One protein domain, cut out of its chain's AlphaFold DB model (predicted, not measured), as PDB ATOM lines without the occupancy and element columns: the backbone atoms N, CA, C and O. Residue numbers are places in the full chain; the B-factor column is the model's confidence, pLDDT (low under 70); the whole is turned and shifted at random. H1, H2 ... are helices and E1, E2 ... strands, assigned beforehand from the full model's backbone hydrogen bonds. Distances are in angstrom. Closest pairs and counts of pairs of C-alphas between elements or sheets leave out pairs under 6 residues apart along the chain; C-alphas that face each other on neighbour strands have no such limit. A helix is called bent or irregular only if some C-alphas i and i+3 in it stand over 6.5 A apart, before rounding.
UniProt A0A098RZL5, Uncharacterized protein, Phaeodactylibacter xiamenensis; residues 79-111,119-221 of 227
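Overview. This is residues 79 to 111 and 119 to 221 of the 227 residues of an uncharacterized protein of Phaeodactylibacter xiamenensis (UniProt A0A098RZL5). Eight strands ring a small closed barrel; two of them, the long E7 and E8, run on past one end of it, where E6 pairs with E7 in a narrow extension. The short helix H1 lies outside the barrel, toward its other end. The printed part has 136 residues, with one named helix and nine named strands in the order E1 E2 H1 E3 E4 E5 E6 E7 E8 E9; it is mostly strand, and neighbour strands are antiparallel. The whole is compact, with a radius of gyration of the C-alphas of 15.5 A, yet elongated, spanning 50 by 32 by 28 A.

Arrangement. E1, residues 80 to 83, and E2, residues 94 to 98, form an antiparallel hairpin, with N 81 and O 96 at 2.8 A. On the other side of E2 is E3, residues 119 to 123, with N 97 and O 122 at 2.8 A. E4, residues 133 to 140, has staggered pairing: residues 133 to 136 pair with E3, N 121 and O 134 being 3.1 A apart, and residues 136 to 140 with E5, residues 146 to 150, N 137 and O 149 being 2.8 A apart. E3 E4 E5 is a meander, each strand the antiparallel neighbour of the one before. H1, residues 102 to 109, is on the barrel at a height of 7.8 A over the sheet; it lies over E4, across the strands at 76 degrees on the local plane, and the closest C-alphas are those of Ile 106 and Leu 138, 7.2 A apart. H1 is only just irregular, with C-alphas 103 and 106 at 6.9 A; 0 of its 4 O i to N i+4 pairs and 2 of its 5 O i to N i+3 pairs are within hydrogen-bond range. E5 and E6, residues 167 to 170, lie on one side of E7, residues 176 to 190, and are apart from each other; N 148 and O 186, and N 167 and O 180, are 2.8 and 2.9 A apart. On the other side of E7 is E8, residues 193 to 204, with N 181 and O 201 at 2.8 A. E9, residues 213 to 220, pairs with E8, N 198 and O 214 at 2.8 A, and closes the ring on E1, N 82 and O 219 at 2.8 A. E6 E7 E8 E9 is a second meander.

Along the chain. E1 begins at C-alpha 80, (36.797, -24.501, 24.265). The longest strand, E7, measures 40.6 A from C-alpha 176 at (29.904, -20.568, -7.710) to C-alpha 190; E8 measures 34.1 A, E4 22.7 A, E9 22.0 A and H1 11.1 A. E9 ends at C-alpha 220, (33.836, -21.201, 27.874).

Size, cuts and confidence. The C-alphas farthest apart, those of Asn 111 and Ala 172, are 51.6 A apart. Residues 112 to 118 are not printed, and C-alphas 111 and 119 are 15.4 A apart across the cut. The link E5 to E6 is long, 16 residues. The model's mean pLDDT over the printed part is 83.1, and residues 105 to 111, 119, 127 to 131 and 157 to 165 are under 70.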
ATOM      1  N   LYS A  79      39.842 -24.633  27.203       91.50
ATOM      2  CA  LYS A  79      40.156 -23.831  26.007       91.50
ATOM      3  C   LYS A  79      39.037 -23.776  24.965       91.50
ATOM      4  O   LYS A  79      39.241 -23.188  23.903       91.50
ATOM      5  N   THR A  80      37.897 -24.406  25.227       92.62
ATOM      6  CA  THR A  80      36.797 -24.501  24.265       92.62
ATOM      7  C   THR A  80      35.708 -23.509  24.621       92.62
ATOM      8  O   THR A  80      35.248 -23.475  25.762       92.62
ATOM      9  N   PHE A  81      35.284 -22.725  23.634       94.50
ATOM     10  CA  PHE A  81      34.213 -21.746  23.741       94.50
ATOM     11  C   PHE A  81      33.102 -22.082  22.752       94.50
ATOM     12  O   PHE A  81      33.392 -22.402  21.602       94.50
ATOM     13  N   ILE A  82      31.848 -21.978  23.181       93.94
ATOM     14  CA  ILE A  82      30.661 -22.217  22.360       93.94
ATOM     15  C   ILE A  82      29.881 -20.919  22.147       93.94
ATOM     16  O   ILE A  82      29.750 -20.112  23.065       93.94
ATOM     17  N   ALA A  83      29.380 -20.721  20.932       92.94
ATOM     18  CA  ALA A  83      28.431 -19.678  20.578       92.94
ATOM     19  C   ALA A  83      27.129 -20.325  20.113       92.94
ATOM     20  O   ALA A  83      27.134 -21.123  19.176       92.94
ATOM     21  N   GLU A  84      26.022 -19.940  20.740       89.44
ATOM     22  CA  GLU A  84      24.676 -20.264  20.272       89.44
ATOM     23  C   GLU A  84      24.188 -19.152  19.343       89.44
ATOM     24  O   GLU A  84      24.272 -17.967  19.680       89.44
ATOM     25  N   LEU A  85      23.680 -19.521  18.170       86.38
ATOM     26  CA  LEU A  85      23.128 -18.572  17.208       86.38
ATOM     27  C   LEU A  85      21.995 -19.212  16.411       86.38
ATOM     28  O   LEU A  85      22.023 -20.408  16.153       86.38
ATOM     29  N   GLU A  86      20.995 -18.417  16.025       84.19
ATOM     30  CA  GLU A  86      19.998 -18.882  15.057       84.19
ATOM     31  C   GLU A  86      20.660 -19.052  13.681       84.19
ATOM     32  O   GLU A  86      21.418 -18.160  13.284       84.19
ATOM     33  N   PRO A  87      20.357 -20.133  12.932       83.25
ATOM     34  CA  PRO A  87      21.004 -20.414  11.657       83.25
ATOM     35  C   PRO A  87      21.019 -19.210  10.713       83.25
ATOM     36  O   PRO A  87      19.976 -18.638  10.377       83.25
ATOM     37  N   ILE A  88      22.210 -18.848  10.242       84.44
ATOM     38  CA  ILE A  88      22.428 -17.731   9.336       84.44
ATOM     39  C   ILE A  88      23.462 -18.063   8.263       84.44
ATOM     40  O   ILE A  88      24.638 -18.315   8.523       84.44
ATOM     41  N   GLY A  89      23.024 -18.032   7.005       81.75
ATOM     42  CA  GLY A  89      23.866 -18.433   5.885       81.75
ATOM     43  C   GLY A  89      24.330 -19.883   6.032       81.75
ATOM     44  O   GLY A  89      23.518 -20.796   5.934       81.75
ATOM     45  N   CYS A  90      25.632 -20.070   6.244       80.19
ATOM     46  CA  CYS A  90      26.274 -21.369   6.473       80.19
ATOM     47  C   CYS A  90      26.747 -21.569   7.925       80.19
ATOM     48  O   CYS A  90      27.610 -22.415   8.186       80.19
ATOM     49  N   LEU A  91      26.255 -20.728   8.840       83.44
ATOM     50  CA  LEU A  91      26.592 -20.777  10.251       83.44
ATOM     51  C   LEU A  91      25.377 -21.123  11.106       83.44
ATOM     52  O   LEU A  91      24.282 -20.621  10.875       83.44
ATOM     53  N   ASP A  92      25.607 -21.954  12.108       84.12
ATOM     54  CA  ASP A  92      24.707 -22.252  13.228       84.12
ATOM     55  C   ASP A  92      25.563 -22.315  14.508       84.12
ATOM     56  O   ASP A  92      26.746 -21.970  14.472       84.12
ATOM     57  N   THR A  93      25.016 -22.773  15.625       86.19
ATOM     58  CA  THR A  93      25.717 -23.000  16.890       86.19
ATOM     59  C   THR A  93      27.064 -23.696  16.667       86.19
ATOM     60  O   THR A  93      27.140 -24.812  16.151       86.19
ATOM     61  N   PHE A  94      28.157 -23.040  17.052       87.06
ATOM     62  CA  PHE A  94      29.519 -23.528  16.822       87.06
ATOM     63  C   PHE A  94      30.355 -23.450  18.089       87.06
ATOM     64  O   PHE A  94      30.096 -22.642  18.976       87.06
ATOM     65  N   ALA A  95      31.411 -24.259  18.141       90.25
ATOM     66  CA  ALA A  95      32.438 -24.125  19.157       90.25
ATOM     67  C   ALA A  95      33.825 -23.981  18.532       90.25
ATOM     68  O   ALA A  95      34.104 -24.510  17.452       90.25
ATOM     69  N   ILE A  96      34.685 -23.247  19.229       91.00
ATOM     70  CA  ILE A  96      36.094 -23.068  18.900       91.00
ATOM     71  C   ILE A  96      36.947 -23.549  20.065       91.00
ATOM     72  O   ILE A  96      36.643 -23.259  21.219       91.00
ATOM     73  N   THR A  97      38.038 -24.242  19.766       90.94
ATOM     74  CA  THR A  97      39.009 -24.692  20.764       90.94
ATOM     75  C   THR A  97      40.355 -24.062  20.484       90.94
ATOM     76  O   THR A  97      41.002 -24.361  19.475       90.94
ATOM     77  N   PHE A  98      40.801 -23.203  21.395       88.69
ATOM     78  CA  PHE A  98      42.125 -22.607  21.307       88.69
ATOM     79  C   PHE A  98      43.212 -23.675  21.489       88.69
ATOM     80  O   PHE A  98      43.135 -24.567  22.345       88.69
ATOM     81  N   THR A  99      44.270 -23.577  20.687       85.44
ATOM     82  CA  THR A  99      45.438 -24.459  20.814       85.44
ATOM     83  C   THR A  99      46.166 -24.239  22.147       85.44
ATOM     84  O   THR A  99      46.623 -25.208  22.762       85.44
ATOM     85  N   GLN A 100      46.166 -23.007  22.662       83.50
ATOM     86  CA  GLN A 100      46.733 -22.586  23.950       83.50
ATOM     87  C   GLN A 100      45.700 -21.813  24.791       83.50
ATOM     88  O   GLN A 100      44.597 -21.561  24.326       83.50
ATOM     89  N   GLU A 101      46.005 -21.517  26.059       87.19
ATOM     90  CA  GLU A 101      45.095 -20.746  26.923       87.19
ATOM     91  C   GLU A 101      45.140 -19.251  26.548       87.19
ATOM     92  O   GLU A 101      46.151 -18.598  26.848       87.19
ATOM     93  N   PRO A 102      44.061 -18.688  25.960       83.81
ATOM     94  CA  PRO A 102      44.086 -17.349  25.369       83.81
ATOM     95  C   PRO A 102      44.386 -16.233  26.379       83.81
ATOM     96  O   PRO A 102      44.969 -15.215  26.007       83.81
ATOM     97  N   LEU A 103      44.045 -16.414  27.663       83.62
ATOM     98  CA  LEU A 103      44.309 -15.413  28.706       83.62
ATOM     99  C   LEU A 103      45.792 -15.314  29.088       83.62
ATOM    100  O   LEU A 103      46.260 -14.251  29.488       83.62
ATOM    101  N   THR A 104      46.538 -16.411  28.957       77.00
ATOM    102  CA  THR A 104      47.973 -16.474  29.301       77.00
ATOM    103  C   THR A 104      48.881 -16.299  28.087       77.00
ATOM    104  O   THR A 104      50.083 -16.071  28.216       77.00
ATOM    105  N   GLU A 105      48.308 -16.388  26.889       68.00
ATOM    106  CA  GLU A 105      49.044 -16.425  25.637       68.00
ATOM    107  C   GLU A 105      49.718 -15.079  25.316       68.00
ATOM    108  O   GLU A 105      50.848 -15.072  24.826       68.00
ATOM    109  N   ILE A 106      49.126 -13.932  25.681       61.03
ATOM    110  CA  ILE A 106      49.665 -12.601  25.329       61.03
ATOM    111  C   ILE A 106      51.029 -12.282  25.936       61.03
ATOM    112  O   ILE A 106      51.815 -11.566  25.306       61.03
ATOM    113  N   ASP A 107      51.370 -12.812  27.105       51.72
ATOM    114  CA  ASP A 107      52.692 -12.557  27.692       51.72
ATOM    115  C   ASP A 107      53.826 -13.100  26.796       51.72
ATOM    116  O   ASP A 107      54.941 -12.570  26.790       51.72
ATOM    117  N   SER A 108      53.515 -14.075  25.935       50.00
ATOM    118  CA  SER A 108      54.392 -14.583  24.869       50.00
ATOM    119  C   SER A 108      54.528 -13.612  23.685       50.00
ATOM    120  O   SER A 108      55.592 -13.537  23.064       50.00
ATOM    121  N   PHE A 109      53.461 -12.872  23.366       49.56
ATOM    122  CA  PHE A 109      53.323 -12.036  22.166       49.56
ATOM    123  C   PHE A 109      53.697 -10.568  22.380       49.56
ATOM    124  O   PHE A 109      54.216  -9.926  21.468       49.56
ATOM    125  N   SER A 110      53.522 -10.039  23.595       45.69
ATOM    126  CA  SER A 110      53.867  -8.653  23.958       45.69
ATOM    127  C   SER A 110      55.367  -8.332  23.829       45.69
ATOM    128  O   SER A 110      55.752  -7.165  23.753       45.69
ATOM    129  N   ASN A 111      56.222  -9.356  23.719       43.25
ATOM    130  CA  ASN A 111      57.653  -9.211  23.443       43.25
ATOM    131  C   ASN A 111      58.006  -9.090  21.948       43.25
ATOM    132  O   ASN A 111      59.185  -8.927  21.620       43.25
ATOM    133  N   THR A 119      48.477 -17.840  15.444       65.94
ATOM    134  CA  THR A 119      47.844 -18.716  16.413       65.94
ATOM    135  C   THR A 119      46.541 -19.180  15.814       65.94
ATOM    136  O   THR A 119      45.769 -18.361  15.315       65.94
ATOM    137  N   SER A 120      46.308 -20.485  15.863       72.94
ATOM    138  CA  SER A 120      45.093 -21.087  15.348       72.94
ATOM    139  C   SER A 120      44.209 -21.608  16.475       72.94
ATOM    140  O   SER A 120      44.686 -22.015  17.545       72.94
ATOM    141  N   PHE A 121      42.901 -21.593  16.243       79.00
ATOM    142  CA  PHE A 121      41.953 -22.429  16.975       79.00
ATOM    143  C   PHE A 121      41.372 -23.483  16.036       79.00
ATOM    144  O   PHE A 121      41.304 -23.292  14.820       79.00
ATOM    145  N   LYS A 122      40.929 -24.599  16.612       84.94
ATOM    146  CA  LYS A 122      40.134 -25.612  15.917       84.94
ATOM    147  C   LYS A 122      38.669 -25.187  15.950       84.94
ATOM    148  O   LYS A 122      38.165 -24.847  17.016       84.94
ATOM    149  N   VAL A 123      37.977 -25.250  14.818       82.50
ATOM    150  CA  VAL A 123      36.504 -25.234  14.814       82.50
ATOM    151  C   VAL A 123      36.002 -26.646  15.082       82.50
ATOM    152  O   VAL A 123      36.342 -27.567  14.334       82.50
ATOM    153  N   GLU A 124      35.213 -26.827  16.138       82.25
ATOM    154  CA  GLU A 124      34.687 -28.137  16.515       82.25
ATOM    155  C   GLU A 124      33.619 -28.598  15.525       82.25
ATOM    156  O   GLU A 124      32.588 -27.948  15.336       82.25
ATOM    157  N   ARG A 125      33.905 -29.719  14.862       76.31
ATOM    158  CA  ARG A 125      33.112 -30.334  13.795       76.31
ATOM    159  C   ARG A 125      33.296 -31.859  13.854       76.31
ATOM    160  O   ARG A 125      34.284 -32.306  14.436       76.31
ATOM    161  N   PRO A 126      32.394 -32.651  13.241       70.88
ATOM    162  CA  PRO A 126      32.521 -34.107  13.213       70.88
ATOM    163  C   PRO A 126      33.860 -34.561  12.614       70.88
ATOM    164  O   PRO A 126      34.248 -34.066  11.560       70.88
ATOM    165  N   ASP A 127      34.500 -35.569  13.207       64.25
ATOM    166  CA  ASP A 127      35.848 -36.052  12.842       64.25
ATOM    167  C   ASP A 127      36.051 -36.463  11.376       64.25
ATOM    168  O   ASP A 127      37.169 -36.463  10.852       64.25
ATOM    169  N   ARG A 128      34.969 -36.837  10.684       63.44
ATOM    170  CA  ARG A 128      35.014 -37.161   9.249       63.44
ATOM    171  C   ARG A 128      35.290 -35.928   8.383       63.44
ATOM    172  O   ARG A 128      35.730 -36.073   7.242       63.44
ATOM    173  N   ILE A 129      35.060 -34.734   8.924       66.06
ATOM    174  CA  ILE A 129      35.431 -33.451   8.342       66.06
ATOM    175  C   ILE A 129      36.771 -33.062   8.958       66.06
ATOM    176  O   ILE A 129      36.933 -33.015  10.174       66.06
ATOM    177  N   ARG A 130      37.767 -32.804   8.110       60.59
ATOM    178  CA  ARG A 130      39.103 -32.444   8.586       60.59
ATOM    179  C   ARG A 130      38.992 -31.184   9.458       60.59
ATOM    180  O   ARG A 130      38.402 -30.216   8.979       60.59
ATOM    181  N   PRO A 131      39.553 -31.167  10.681       59.81
ATOM    182  CA  PRO A 131      39.560 -29.957  11.482       59.81
ATOM    183  C   PRO A 131      40.276 -28.861  10.702       59.81
ATOM    184  O   PRO A 131      41.393 -29.052  10.215       59.81
ATOM    185  N   GLU A 132      39.588 -27.741  10.544       70.81
ATOM    186  CA  GLU A 132      40.145 -26.543   9.938       70.81
ATOM    187  C   GLU A 132      40.663 -25.671  11.068       70.81
ATOM    188  O   GLU A 132      39.934 -25.343  12.012       70.81
ATOM    189  N   GLU A 133      41.949 -25.371  10.983       78.56
ATOM    190  CA  GLU A 133      42.601 -24.410  11.848       78.56
ATOM    191  C   GLU A 133      42.352 -23.015  11.283       78.56
ATOM    192  O   GLU A 133      42.604 -22.768  10.104       78.56
ATOM    193  N   VAL A 134      41.837 -22.122  12.123       81.50
ATOM    194  CA  VAL A 134      41.557 -20.735  11.748       81.50
ATOM    195  C   VAL A 134      42.521 -19.836  12.489       81.50
ATOM    196  O   VAL A 134      42.576 -19.866  13.723       81.50
ATOM    197  N   ASP A 135      43.257 -19.031  11.732       84.75
ATOM    198  CA  ASP A 135      44.147 -18.028  12.291       84.75
ATOM    199  C   ASP A 135      43.341 -16.929  12.988       84.75
ATOM    200  O   ASP A 135      42.384 -16.365  12.446       84.75
ATOM    201  N   TYR A 136      43.777 -16.579  14.191       86.62
ATOM    202  CA  TYR A 136      43.204 -15.494  14.965       86.62
ATOM    203  C   TYR A 136      44.290 -14.535  15.450       86.62
ATOM    204  O   TYR A 136      45.484 -14.832  15.456       86.62
ATOM    205  N   THR A 137      43.868 -13.346  15.861       85.50
ATOM    206  CA  THR A 137      44.709 -12.338  16.504       85.50
ATOM    207  C   THR A 137      44.136 -12.007  17.875       85.50
ATOM    208  O   THR A 137      42.945 -11.716  17.992       85.50
ATOM    209  N   LEU A 138      44.994 -12.028  18.896       85.94
ATOM    210  CA  LEU A 138      44.706 -11.526  20.240       85.94
ATOM    211  C   LEU A 138      45.546 -10.278  20.512       85.94
ATOM    212  O   LEU A 138      46.752 -10.269  20.258       85.94
ATOM    213  N   PHE A 139      44.927  -9.222  21.035       83.31
ATOM    214  CA  PHE A 139      45.634  -7.996  21.408       83.31
ATOM    215  C   PHE A 139      44.898  -7.228  22.507       83.31
ATOM    216  O   PHE A 139      43.680  -7.308  22.628       83.31
ATOM    217  N   TYR A 140      45.634  -6.448  23.302       84.50
ATOM    218  CA  TYR A 140      45.022  -5.485  24.216       84.50
ATOM    219  C   TYR A 140      44.636  -4.214  23.460       84.50
ATOM    220  O   TYR A 140      45.464  -3.627  22.758       84.50
ATOM    221  N   ASN A 141      43.393  -3.767  23.621       84.12
ATOM    222  CA  ASN A 141      42.935  -2.497  23.066       84.12
ATOM    223  C   ASN A 141      43.389  -1.287  23.900       84.12
ATOM    224  O   ASN A 141      44.081  -1.411  24.912       84.12
ATOM    225  N   GLU A 142      42.965  -0.089  23.489       83.19
ATOM    226  CA  GLU A 142      43.346   1.179  24.128       83.19
ATOM    227  C   GLU A 142      42.939   1.282  25.608       83.19
ATOM    228  O   GLU A 142      43.545   2.050  26.358       83.19
ATOM    229  N   VAL A 143      41.932   0.516  26.043       86.62
ATOM    230  CA  VAL A 143      41.465   0.478  27.438       86.62
ATOM    231  C   VAL A 143      42.025  -0.713  28.224       86.62
ATOM    232  O   VAL A 143      41.656  -0.903  29.381       86.62
ATOM    233  N   GLY A 144      42.936  -1.489  27.627       83.50
ATOM    234  CA  GLY A 144      43.581  -2.641  28.255       83.50
ATOM    235  C   GLY A 144      42.718  -3.903  28.306       83.50
ATOM    236  O   GLY A 144      43.051  -4.821  29.048       83.50
ATOM    237  N   ALA A 145      41.622  -3.966  27.547       87.06
ATOM    238  CA  ALA A 145      40.814  -5.176  27.424       87.06
ATOM    239  C   ALA A 145      41.351  -6.068  26.299       87.06
ATOM    240  O   ALA A 145      41.823  -5.566  25.277       87.06
ATOM    241  N   LEU A 146      41.288  -7.384  26.499       88.75
ATOM    242  CA  LEU A 146      41.750  -8.367  25.528       88.75
ATOM    243  C   LEU A 146      40.714  -8.552  24.414       88.75
ATOM    244  O   LEU A 146      39.597  -8.994  24.676       88.75
ATOM    245  N   GLU A 147      41.093  -8.237  23.179       90.25
ATOM    246  CA  GLU A 147      40.283  -8.422  21.978       90.25
ATOM    247  C   GLU A 147      40.721  -9.650  21.182       90.25
ATOM    248  O   GLU A 147      41.914  -9.895  20.998       90.25
ATOM    249  N   LEU A 148      39.732 -10.387  20.678       91.12
ATOM    250  CA  LEU A 148      39.868 -11.489  19.737       91.12
ATOM    251  C   LEU A 148      39.335 -11.054  18.376       91.12
ATOM    252  O   LEU A 148      38.193 -10.602  18.257       91.12
ATOM    253  N   TYR A 149      40.140 -11.275  17.346       90.81
ATOM    254  CA  TYR A 149      39.733 -11.138  15.957       90.81
ATOM    255  C   TYR A 149      40.086 -12.395  15.173       90.81
ATOM    256  O   TYR A 149      41.217 -12.870  15.243       90.81
ATOM    257  N   PHE A 150      39.152 -12.898  14.373       89.06
ATOM    258  CA  PHE A 150      39.449 -13.888  13.343       89.06
ATOM    259  C   PHE A 150      38.681 -13.577  12.067       89.06
ATOM    260  O   PHE A 150      37.578 -13.026  12.087       89.06
ATOM    261  N   PHE A 151      39.288 -13.930  10.943       86.44
ATOM    262  CA  PHE A 151      38.732 -13.735   9.614       86.44
ATOM    263  C   PHE A 151      38.484 -15.096   8.971       86.44
ATOM    264  O   PHE A 151      39.205 -16.037   9.276       86.44
ATOM    265  N   GLN A 152      37.497 -15.183   8.074       85.12
ATOM    266  CA  GLN A 152      37.180 -16.418   7.348       85.12
ATOM    267  C   GLN A 152      36.843 -17.579   8.284       85.12
ATOM    268  O   GLN A 152      37.504 -18.613   8.305       85.12
ATOM    269  N   PHE A 153      35.784 -17.394   9.075       84.88
ATOM    270  CA  PHE A 153      35.251 -18.492   9.860       84.88
ATOM    271  C   PHE A 153      34.652 -19.549   8.924       84.88
ATOM    272  O   PHE A 153      33.792 -19.236   8.091       84.88
ATOM    273  N   PRO A 154      35.098 -20.801   9.018       79.94
ATOM    274  CA  PRO A 154      34.634 -21.817   8.114       79.94
ATOM    275  C   PRO A 154      33.196 -22.218   8.449       79.94
ATOM    276  O   PRO A 154      32.783 -22.173   9.610       79.94
ATOM    277  N   PRO A 155      32.426 -22.641   7.439       77.69
ATOM    278  CA  PRO A 155      31.061 -23.102   7.639       77.69
ATOM    279  C   PRO A 155      30.983 -24.265   8.634       77.69
ATOM    280  O   PRO A 155      31.760 -25.227   8.556       77.69
ATOM    281  N   ASN A 156      29.984 -24.223   9.513       74.62
ATOM    282  CA  ASN A 156      29.531 -25.378  10.291       74.62
ATOM    283  C   ASN A 156      28.151 -25.890   9.846       74.62
ATOM    284  O   ASN A 156      27.617 -26.808  10.464       74.62
ATOM    285  N   THR A 157      27.607 -25.345   8.753       67.75
ATOM    286  CA  THR A 157      26.493 -25.931   8.001       67.75
ATOM    287  C   THR A 157      26.759 -25.892   6.482       67.75
ATOM    288  O   THR A 157      27.469 -25.015   5.989       67.75
ATOM    289  N   GLY A 158      26.271 -26.885   5.719       59.06
ATOM    290  CA  GLY A 158      26.579 -27.085   4.278       59.06
ATOM    291  C   GLY A 158      27.115 -28.489   3.879       59.06
ATOM    292  O   GLY A 158      27.274 -29.366   4.715       59.06
ATOM    293  N   GLY A 159      27.327 -28.770   2.591       51.59
ATOM    294  CA  GLY A 159      27.619 -30.132   2.088       51.59
ATOM    295  C   GLY A 159      29.069 -30.589   2.281       51.59
ATOM    296  O   GLY A 159      29.949 -29.751   2.441       51.59
ATOM    297  N   GLU A 160      29.363 -31.896   2.172       49.50
ATOM    298  CA  GLU A 160      30.703 -32.473   2.460       49.50
ATOM    299  C   GLU A 160      31.846 -31.876   1.613       49.50
ATOM    300  O   GLU A 160      33.026 -32.014   1.942       49.50
ATOM    301  N   GLN A 161      31.524 -31.145   0.540       51.88
ATOM    302  CA  GLN A 161      32.485 -30.376  -0.254       51.88
ATOM    303  C   GLN A 161      32.895 -29.039   0.382       51.88
ATOM    304  O   GLN A 161      33.151 -28.061  -0.326       51.88
ATOM    305  N   PHE A 162      33.051 -29.007   1.704       56.62
ATOM    306  CA  PHE A 162      33.720 -27.927   2.427       56.62
ATOM    307  C   PHE A 162      35.212 -27.906   2.110       56.62
ATOM    308  O   PHE A 162      36.063 -28.341   2.879       56.62
ATOM    309  N   ARG A 163      35.545 -27.433   0.913       53.44
ATOM    310  CA  ARG A 163      36.918 -27.106   0.519       53.44
ATOM    311  C   ARG A 163      37.227 -25.623   0.695       53.44
ATOM    312  O   ARG A 163      38.276 -25.179   0.235       53.44
ATOM    313  N   PHE A 164      36.300 -24.861   1.268       61.06
ATOM    314  CA  PHE A 164      36.350 -23.408   1.297       61.06
ATOM    315  C   PHE A 164      36.193 -22.898   2.726       61.06
ATOM    316  O   PHE A 164      35.278 -23.307   3.435       61.06
ATOM    317  N   GLU A 165      37.040 -21.937   3.079       69.75
ATOM    318  CA  GLU A 165      37.084 -21.222   4.364       69.75
ATOM    319  C   GLU A 165      35.902 -20.227   4.530       69.75
ATOM    320  O   GLU A 165      35.999 -19.228   5.237       69.75
ATOM    321  N   ASN A 166      34.800 -20.397   3.784       79.50
ATOM    322  CA  ASN A 166      33.672 -19.461   3.748       79.50
ATOM    323  C   ASN A 166      32.363 -20.118   3.277       79.50
ATOM    324  O   ASN A 166      32.374 -21.172   2.635       79.50
ATOM    325  N   CYS A 167      31.226 -19.466   3.556       82.19
ATOM    326  CA  CYS A 167      29.939 -19.864   2.992       82.19
ATOM    327  C   CYS A 167      30.031 -19.775   1.473       82.19
ATOM    328  O   CYS A 167      30.315 -18.700   0.952       82.19
ATOM    329  N   THR A 168      29.772 -20.861   0.752       82.31
ATOM    330  CA  THR A 168      29.773 -20.857  -0.714       82.31
ATOM    331  C   THR A 168      28.534 -21.559  -1.237       82.31
ATOM    332  O   THR A 168      28.171 -22.626  -0.752       82.31
ATOM    333  N   ASP A 169      27.913 -20.963  -2.249       80.88
ATOM    334  CA  ASP A 169      26.758 -21.517  -2.943       80.88
ATOM    335  C   ASP A 169      27.106 -21.770  -4.413       80.88
ATOM    336  O   ASP A 169      27.795 -20.959  -5.053       80.88
ATOM    337  N   PHE A 170      26.634 -22.897  -4.943       81.00
ATOM    338  CA  PHE A 170      26.874 -23.306  -6.323       81.00
ATOM    339  C   PHE A 170      25.560 -23.594  -7.036       81.00
ATOM    340  O   PHE A 170      24.612 -24.116  -6.453       81.00
ATOM    341  N   ASP A 171      25.521 -23.292  -8.327       82.62
ATOM    342  CA  ASP A 171      24.407 -23.696  -9.171       82.62
ATOM    343  C   ASP A 171      24.420 -25.212  -9.459       82.62
ATOM    344  O   ASP A 171      25.328 -25.957  -9.080       82.62
ATOM    345  N   ALA A 172      23.411 -25.681 -10.197       80.12
ATOM    346  CA  ALA A 172      23.291 -27.084 -10.599       80.12
ATOM    347  C   ALA A 172      24.441 -27.587 -11.500       80.12
ATOM    348  O   ALA A 172      24.579 -28.794 -11.697       80.12
ATOM    349  N   ASN A 173      25.246 -26.686 -12.071       81.62
ATOM    350  CA  ASN A 173      26.412 -27.017 -12.887       81.62
ATOM    351  C   ASN A 173      27.712 -27.029 -12.063       81.62
ATOM    352  O   ASN A 173      28.770 -27.359 -12.604       81.62
ATOM    353  N   GLY A 174      27.646 -26.691 -10.769       76.38
ATOM    354  CA  GLY A 174      28.804 -26.551  -9.891       76.38
ATOM    355  C   GLY A 174      29.542 -25.217 -10.046       76.38
ATOM    356  O   GLY A 174      30.680 -25.098  -9.594       76.38
ATOM    357  N   GLU A 175      28.940 -24.212 -10.688       84.25
ATOM    358  CA  GLU A 175      29.495 -22.861 -10.764       84.25
ATOM    359  C   GLU A 175      29.146 -22.073  -9.501       84.25
ATOM    360  O   GLU A 175      28.000 -22.061  -9.057       84.25
ATOM    361  N   ARG A 176      30.131 -21.386  -8.908       84.62
ATOM    362  CA  ARG A 176      29.904 -20.568  -7.710       84.62
ATOM    363  C   ARG A 176      29.034 -19.356  -8.046       84.62
ATOM    364  O   ARG A 176      29.466 -18.492  -8.810       84.62
ATOM    365  N   ILE A 177      27.877 -19.247  -7.399       89.00
ATOM    366  CA  ILE A 177      26.897 -18.163  -7.597       89.00
ATOM    367  C   ILE A 177      26.763 -17.222  -6.397       89.00
ATOM    368  O   ILE A 177      26.168 -16.152  -6.514       89.00
ATOM    369  N   GLY A 178      27.367 -17.569  -5.263       88.44
ATOM    370  CA  GLY A 178      27.438 -16.697  -4.102       88.44
ATOM    371  C   GLY A 178      28.497 -17.152  -3.117       88.44
ATOM    372  O   GLY A 178      28.921 -18.310  -3.129       88.44
ATOM    373  N   PHE A 179      28.944 -16.224  -2.280       88.25
ATOM    374  CA  PHE A 179      29.736 -16.557  -1.104       88.25
ATOM    375  C   PHE A 179      29.527 -15.530   0.010       88.25
ATOM    376  O   PHE A 179      29.208 -14.374  -0.272       88.25
ATOM    377  N   ALA A 180      29.727 -15.944   1.257       89.62
ATOM    378  CA  ALA A 180      29.778 -15.056   2.411       89.62
ATOM    379  C   ALA A 180      31.008 -15.372   3.254       89.62
ATOM    380  O   ALA A 180      31.254 -16.532   3.577       89.62
ATOM    381  N   VAL A 181      31.761 -14.342   3.623       90.44
ATOM    382  CA  VAL A 181      32.917 -14.460   4.510       90.44
ATOM    383  C   VAL A 181      32.523 -13.953   5.894       90.44
ATOM    384  O   VAL A 181      32.453 -12.737   6.079       90.44
ATOM    385  N   PRO A 182      32.246 -14.850   6.852       91.06
ATOM    386  CA  PRO A 182      32.084 -14.466   8.244       91.06
ATOM    387  C   PRO A 182      33.447 -14.164   8.879       91.06
ATOM    388  O   PRO A 182      34.431 -14.882   8.689       91.06
ATOM    389  N   SER A 183      33.502 -13.100   9.660       92.56
ATOM    390  CA  SER A 183      34.586 -12.784  10.583       92.56
ATOM    391  C   SER A 183      34.003 -12.505  11.958       92.56
ATOM    392  O   SER A 183      32.809 -12.248  12.092       92.56
ATOM    393  N   PHE A 184      34.833 -12.561  12.989       94.00
ATOM    394  CA  PHE A 184      34.416 -12.241  14.346       94.00
ATOM    395  C   PHE A 184      35.331 -11.191  14.941       94.00
ATOM    396  O   PHE A 184      36.551 -11.230  14.767       94.00
ATOM    397  N   GLN A 185      34.720 -10.290  15.696       95.19
ATOM    398  CA  GLN A 185      35.421  -9.368  16.567       95.19
ATOM    399  C   GLN A 185      34.739  -9.376  17.929       95.19
ATOM    400  O   GLN A 185      33.537  -9.120  18.020       95.19
ATOM    401  N   GLY A 186      35.502  -9.633  18.987       96.12
ATOM    402  CA  GLY A 186      34.979  -9.651  20.346       96.12
ATOM    403  C   GLY A 186      36.017  -9.296  21.396       96.12
ATOM    404  O   GLY A 186      37.209  -9.219  21.116       96.12
ATOM    405  N   VAL A 187      35.543  -9.068  22.615       95.00
ATOM    406  CA  VAL A 187      36.350  -8.664  23.767       95.00
ATOM    407  C   VAL A 187      36.073  -9.611  24.924       95.00
ATOM    408  O   VAL A 187      34.916  -9.927  25.212       95.00
ATOM    409  N   PHE A 188      37.123 -10.040  25.618       94.25
ATOM    410  CA  PHE A 188      36.985 -10.753  26.882       94.25
ATOM    411  C   PHE A 188      36.402  -9.805  27.933       94.25
ATOM    412  O   PHE A 188      37.059  -8.864  28.381       94.25
ATOM    413  N   ILE A 189      35.154 -10.060  28.324       94.88
ATOM    414  CA  ILE A 189      34.469  -9.342  29.413       94.88
ATOM    415  C   ILE A 189      34.534 -10.116  30.735       94.88
ATOM    416  O   ILE A 189      34.271  -9.560  31.799       94.88
ATOM    417  N   HIS A 190      34.884 -11.400  30.650       94.69
ATOM    418  CA  HIS A 190      35.126 -12.335  31.741       94.69
ATOM    419  C   HIS A 190      36.114 -13.406  31.233       94.69
ATOM    420  O   HIS A 190      36.109 -13.671  30.029       94.69
ATOM    421  N   PRO A 191      36.910 -14.073  32.093       92.50
ATOM    422  CA  PRO A 191      37.739 -15.218  31.688       92.50
ATOM    423  C   PRO A 191      37.005 -16.311  30.886       92.50
ATOM    424  O   PRO A 191      37.600 -16.988  30.043       92.50
ATOM    425  N   ASP A 192      35.695 -16.426  31.115       95.75
ATOM    426  CA  ASP A 192      34.803 -17.412  30.493       95.75
ATOM    427  C   ASP A 192      33.916 -16.850  29.378       95.75
ATOM    428  O   ASP A 192      33.068 -17.565  28.852       95.75
ATOM    429  N   THR A 193      34.022 -15.560  29.051       96.81
ATOM    430  CA  THR A 193      33.081 -14.922  28.121       96.81
ATOM    431  C   THR A 193      33.761 -13.896  27.234       96.81
ATOM    432  O   THR A 193      34.260 -12.869  27.707       96.81
ATOM    433  N   ILE A 194      33.689 -14.147  25.928       97.38
ATOM    434  CA  ILE A 194      34.088 -13.206  24.884       97.38
ATOM    435  C   ILE A 194      32.810 -12.677  24.245       97.38
ATOM    436  O   ILE A 194      32.097 -13.412  23.565       97.38
ATOM    437  N   ARG A 195      32.515 -11.398  24.467       98.06
ATOM    438  CA  ARG A 195      31.355 -10.736  23.868       98.06
ATOM    439  C   ARG A 195      31.766 -10.062  22.578       98.06
ATOM    440  O   ARG A 195      32.718  -9.280  22.576       98.06
ATOM    441  N   GLY A 196      31.046 -10.324  21.497       96.81
ATOM    442  CA  GLY A 196      31.412  -9.783  20.201       96.81
ATOM    443  C   GLY A 196      30.300  -9.841  19.176       96.81
ATOM    444  O   GLY A 196      29.115  -9.888  19.497       96.81
ATOM    445  N   GLN A 197      30.719  -9.803  17.921       96.62
ATOM    446  CA  GLN A 197      29.833  -9.853  16.774       96.62
ATOM    447  C   GLN A 197      30.458 -10.664  15.644       96.62
ATOM    448  O   GLN A 197      31.656 -10.540  15.370       96.62
ATOM    449  N   LEU A 198      29.626 -11.445  14.959       94.50
ATOM    450  CA  LEU A 198      29.926 -11.914  13.614       94.50
ATOM    451  C   LEU A 198      29.658 -10.791  12.621       94.50
ATOM    452  O   LEU A 198      28.632 -10.115  12.699       94.50
ATOM    453  N   ILE A 199      30.576 -10.616  11.685       95.00
ATOM    454  CA  ILE A 199      30.516  -9.629  10.616       95.00
ATOM    455  C   ILE A 199      30.592 -10.394   9.303       95.00
ATOM    456  O   ILE A 199      31.503 -11.192   9.094       95.00
ATOM    457  N   PHE A 200      29.642 -10.153   8.409       93.38
ATOM    458  CA  PHE A 200      29.570 -10.854   7.132       93.38
ATOM    459  C   PHE A 200      29.939  -9.928   5.972       93.38
ATOM    460  O   PHE A 200      29.462  -8.796   5.878       93.38
ATOM    461  N   SER A 201      30.754 -10.436   5.046       93.94
ATOM    462  CA  SER A 201      30.892  -9.866   3.700       93.94
ATOM    463  C   SER A 201      30.263 -10.818   2.692       93.94
ATOM    464  O   SER A 201      30.756 -11.931   2.504       93.94
ATOM    465  N   GLY A 202      29.148 -10.399   2.096       92.88
ATOM    466  CA  GLY A 202      28.272 -11.242   1.285       92.88
ATOM    467  C   GLY A 202      28.284 -10.849  -0.188       92.88
ATOM    468  O   GLY A 202      28.343  -9.675  -0.539       92.88
ATOM    469  N   TYR A 203      28.205 -11.834  -1.080       93.19
ATOM    470  CA  TYR A 203      28.121 -11.613  -2.522       93.19
ATOM    471  C   TYR A 203      27.199 -12.634  -3.193       93.19
ATOM    472  O   TYR A 203      27.143 -13.803  -2.802       93.19
ATOM    473  N   GLY A 204      26.515 -12.208  -4.260       92.62
ATOM    474  CA  GLY A 204      25.658 -13.075  -5.067       92.62
ATOM    475  C   GLY A 204      24.450 -13.560  -4.272       92.62
ATOM    476  O   GLY A 204      23.723 -12.751  -3.701       92.62
ATOM    477  N   THR A 205      24.241 -14.875  -4.187       89.56
ATOM    478  CA  THR A 205      23.127 -15.441  -3.399       89.56
ATOM    479  C   THR A 205      23.202 -15.122  -1.902       89.56
ATOM    480  O   THR A 205      22.175 -15.174  -1.231       89.56
ATOM    481  N   PHE A 206      24.366 -14.701  -1.392       91.31
ATOM    482  CA  PHE A 206      24.556 -14.240  -0.013       91.31
ATOM    483  C   PHE A 206      24.619 -12.711   0.149       91.31
ATOM    484  O   PHE A 206      24.993 -12.229   1.213       91.31
ATOM    485  N   GLU A 207      24.247 -11.914  -0.858       94.94
ATOM    486  CA  GLU A 207      24.256 -10.438  -0.763       94.94
ATOM    487  C   GLU A 207      23.392  -9.907   0.399       94.94
ATOM    488  O   GLU A 207      23.697  -8.872   0.978       94.94
ATOM    489  N   TYR A 208      22.358 -10.649   0.813       92.25
ATOM    490  CA  TYR A 208      21.525 -10.300   1.972       92.25
ATOM    491  C   TYR A 208      22.271 -10.332   3.319       92.25
ATOM    492  O   TYR A 208      21.768  -9.779   4.295       92.25
ATOM    493  N   LEU A 209      23.436 -10.985   3.378       93.38
ATOM    494  CA  LEU A 209      24.319 -10.995   4.545       93.38
ATOM    495  C   LEU A 209      25.363  -9.877   4.492       93.38
ATOM    496  O   LEU A 209      26.088  -9.696   5.463       93.38
ATOM    497  N   ASP A 210      25.499  -9.151   3.381       95.12
ATOM    498  CA  ASP A 210      26.572  -8.169   3.263       95.12
ATOM    499  C   ASP A 210      26.427  -7.044   4.293       95.12
ATOM    500  O   ASP A 210      25.364  -6.439   4.441       95.12
ATOM    501  N   SER A 211      27.516  -6.770   5.017       91.19
ATOM    502  CA  SER A 211      27.548  -5.817   6.132       91.19
ATOM    503  C   SER A 211      26.553  -6.136   7.256       91.19
ATOM    504  O   SER A 211      26.159  -5.238   8.001       91.19
ATOM    505  N   LEU A 212      26.118  -7.393   7.391       94.50
ATOM    506  CA  LEU A 212      25.321  -7.822   8.532       94.50
ATOM    507  C   LEU A 212      26.220  -8.043   9.752       94.50
ATOM    508  O   LEU A 212      27.281  -8.663   9.654       94.50
ATOM    509  N   HIS A 213      25.752  -7.554  10.898       95.44
ATOM    510  CA  HIS A 213      26.381  -7.722  12.201       95.44
ATOM    511  C   HIS A 213      25.442  -8.518  13.107       95.44
ATOM    512  O   HIS A 213      24.289  -8.125  13.290       95.44
ATOM    513  N   VAL A 214      25.932  -9.620  13.673       94.81
ATOM    514  CA  VAL A 214      25.175 -10.473  14.598       94.81
ATOM    515  C   VAL A 214      25.913 -10.520  15.924       94.81
ATOM    516  O   VAL A 214      27.013 -11.063  15.990       94.81
ATOM    517  N   GLU A 215      25.330  -9.932  16.966       96.38
ATOM    518  CA  GLU A 215      25.889  -9.992  18.318       96.38
ATOM    519  C   GLU A 215      25.794 -11.415  18.871       96.38
ATOM    520  O   GLU A 215      24.750 -12.058  18.764       96.38
ATOM    521  N   LEU A 216      26.880 -11.892  19.478       95.88
ATOM    522  CA  LEU A 216      26.908 -13.171  20.176       95.88
ATOM    523  C   LEU A 216      27.936 -13.166  21.306       95.88
ATOM    524  O   LEU A 216      28.896 -12.388  21.304       95.88
ATOM    525  N   ASP A 217      27.737 -14.080  22.250       97.44
ATOM    526  CA  ASP A 217      28.706 -14.387  23.292       97.44
ATOM    527  C   ASP A 217      29.325 -15.762  23.006       97.44
ATOM    528  O   ASP A 217      28.619 -16.741  22.773       97.44
ATOM    529  N   LEU A 218      30.654 -15.830  23.048       96.31
ATOM    530  CA  LEU A 218      31.401 -17.080  23.134       96.31
ATOM    531  C   LEU A 218      31.592 -17.411  24.613       96.31
ATOM    532  O   LEU A 218      32.240 -16.650  25.340       96.31
ATOM    533  N   ILE A 219      31.045 -18.542  25.050       96.62
ATOM    534  CA  ILE A 219      31.053 -18.987  26.444       96.62
ATOM    535  C   ILE A 219      31.986 -20.180  26.605       96.62
ATOM    536  O   ILE A 219      31.863 -21.170  25.888       96.62
ATOM    537  N   ARG A 220      32.916 -20.105  27.557       95.12
ATOM    538  CA  ARG A 220      33.836 -21.201  27.874       95.12
ATOM    539  C   ARG A 220      33.053 -22.414  28.383       95.12
ATOM    540  O   ARG A 220      32.181 -22.289  29.240       95.12
ATOM    541  N   THR A 221      33.369 -23.592  27.856       94.00
ATOM    542  CA  THR A 221      32.642 -24.840  28.153       94.00
ATOM    543  C   THR A 221      32.974 -25.424  29.527       94.00
ATOM    544  O   THR A 221      32.157 -26.137  30.106       94.00
TER     545      THR A 221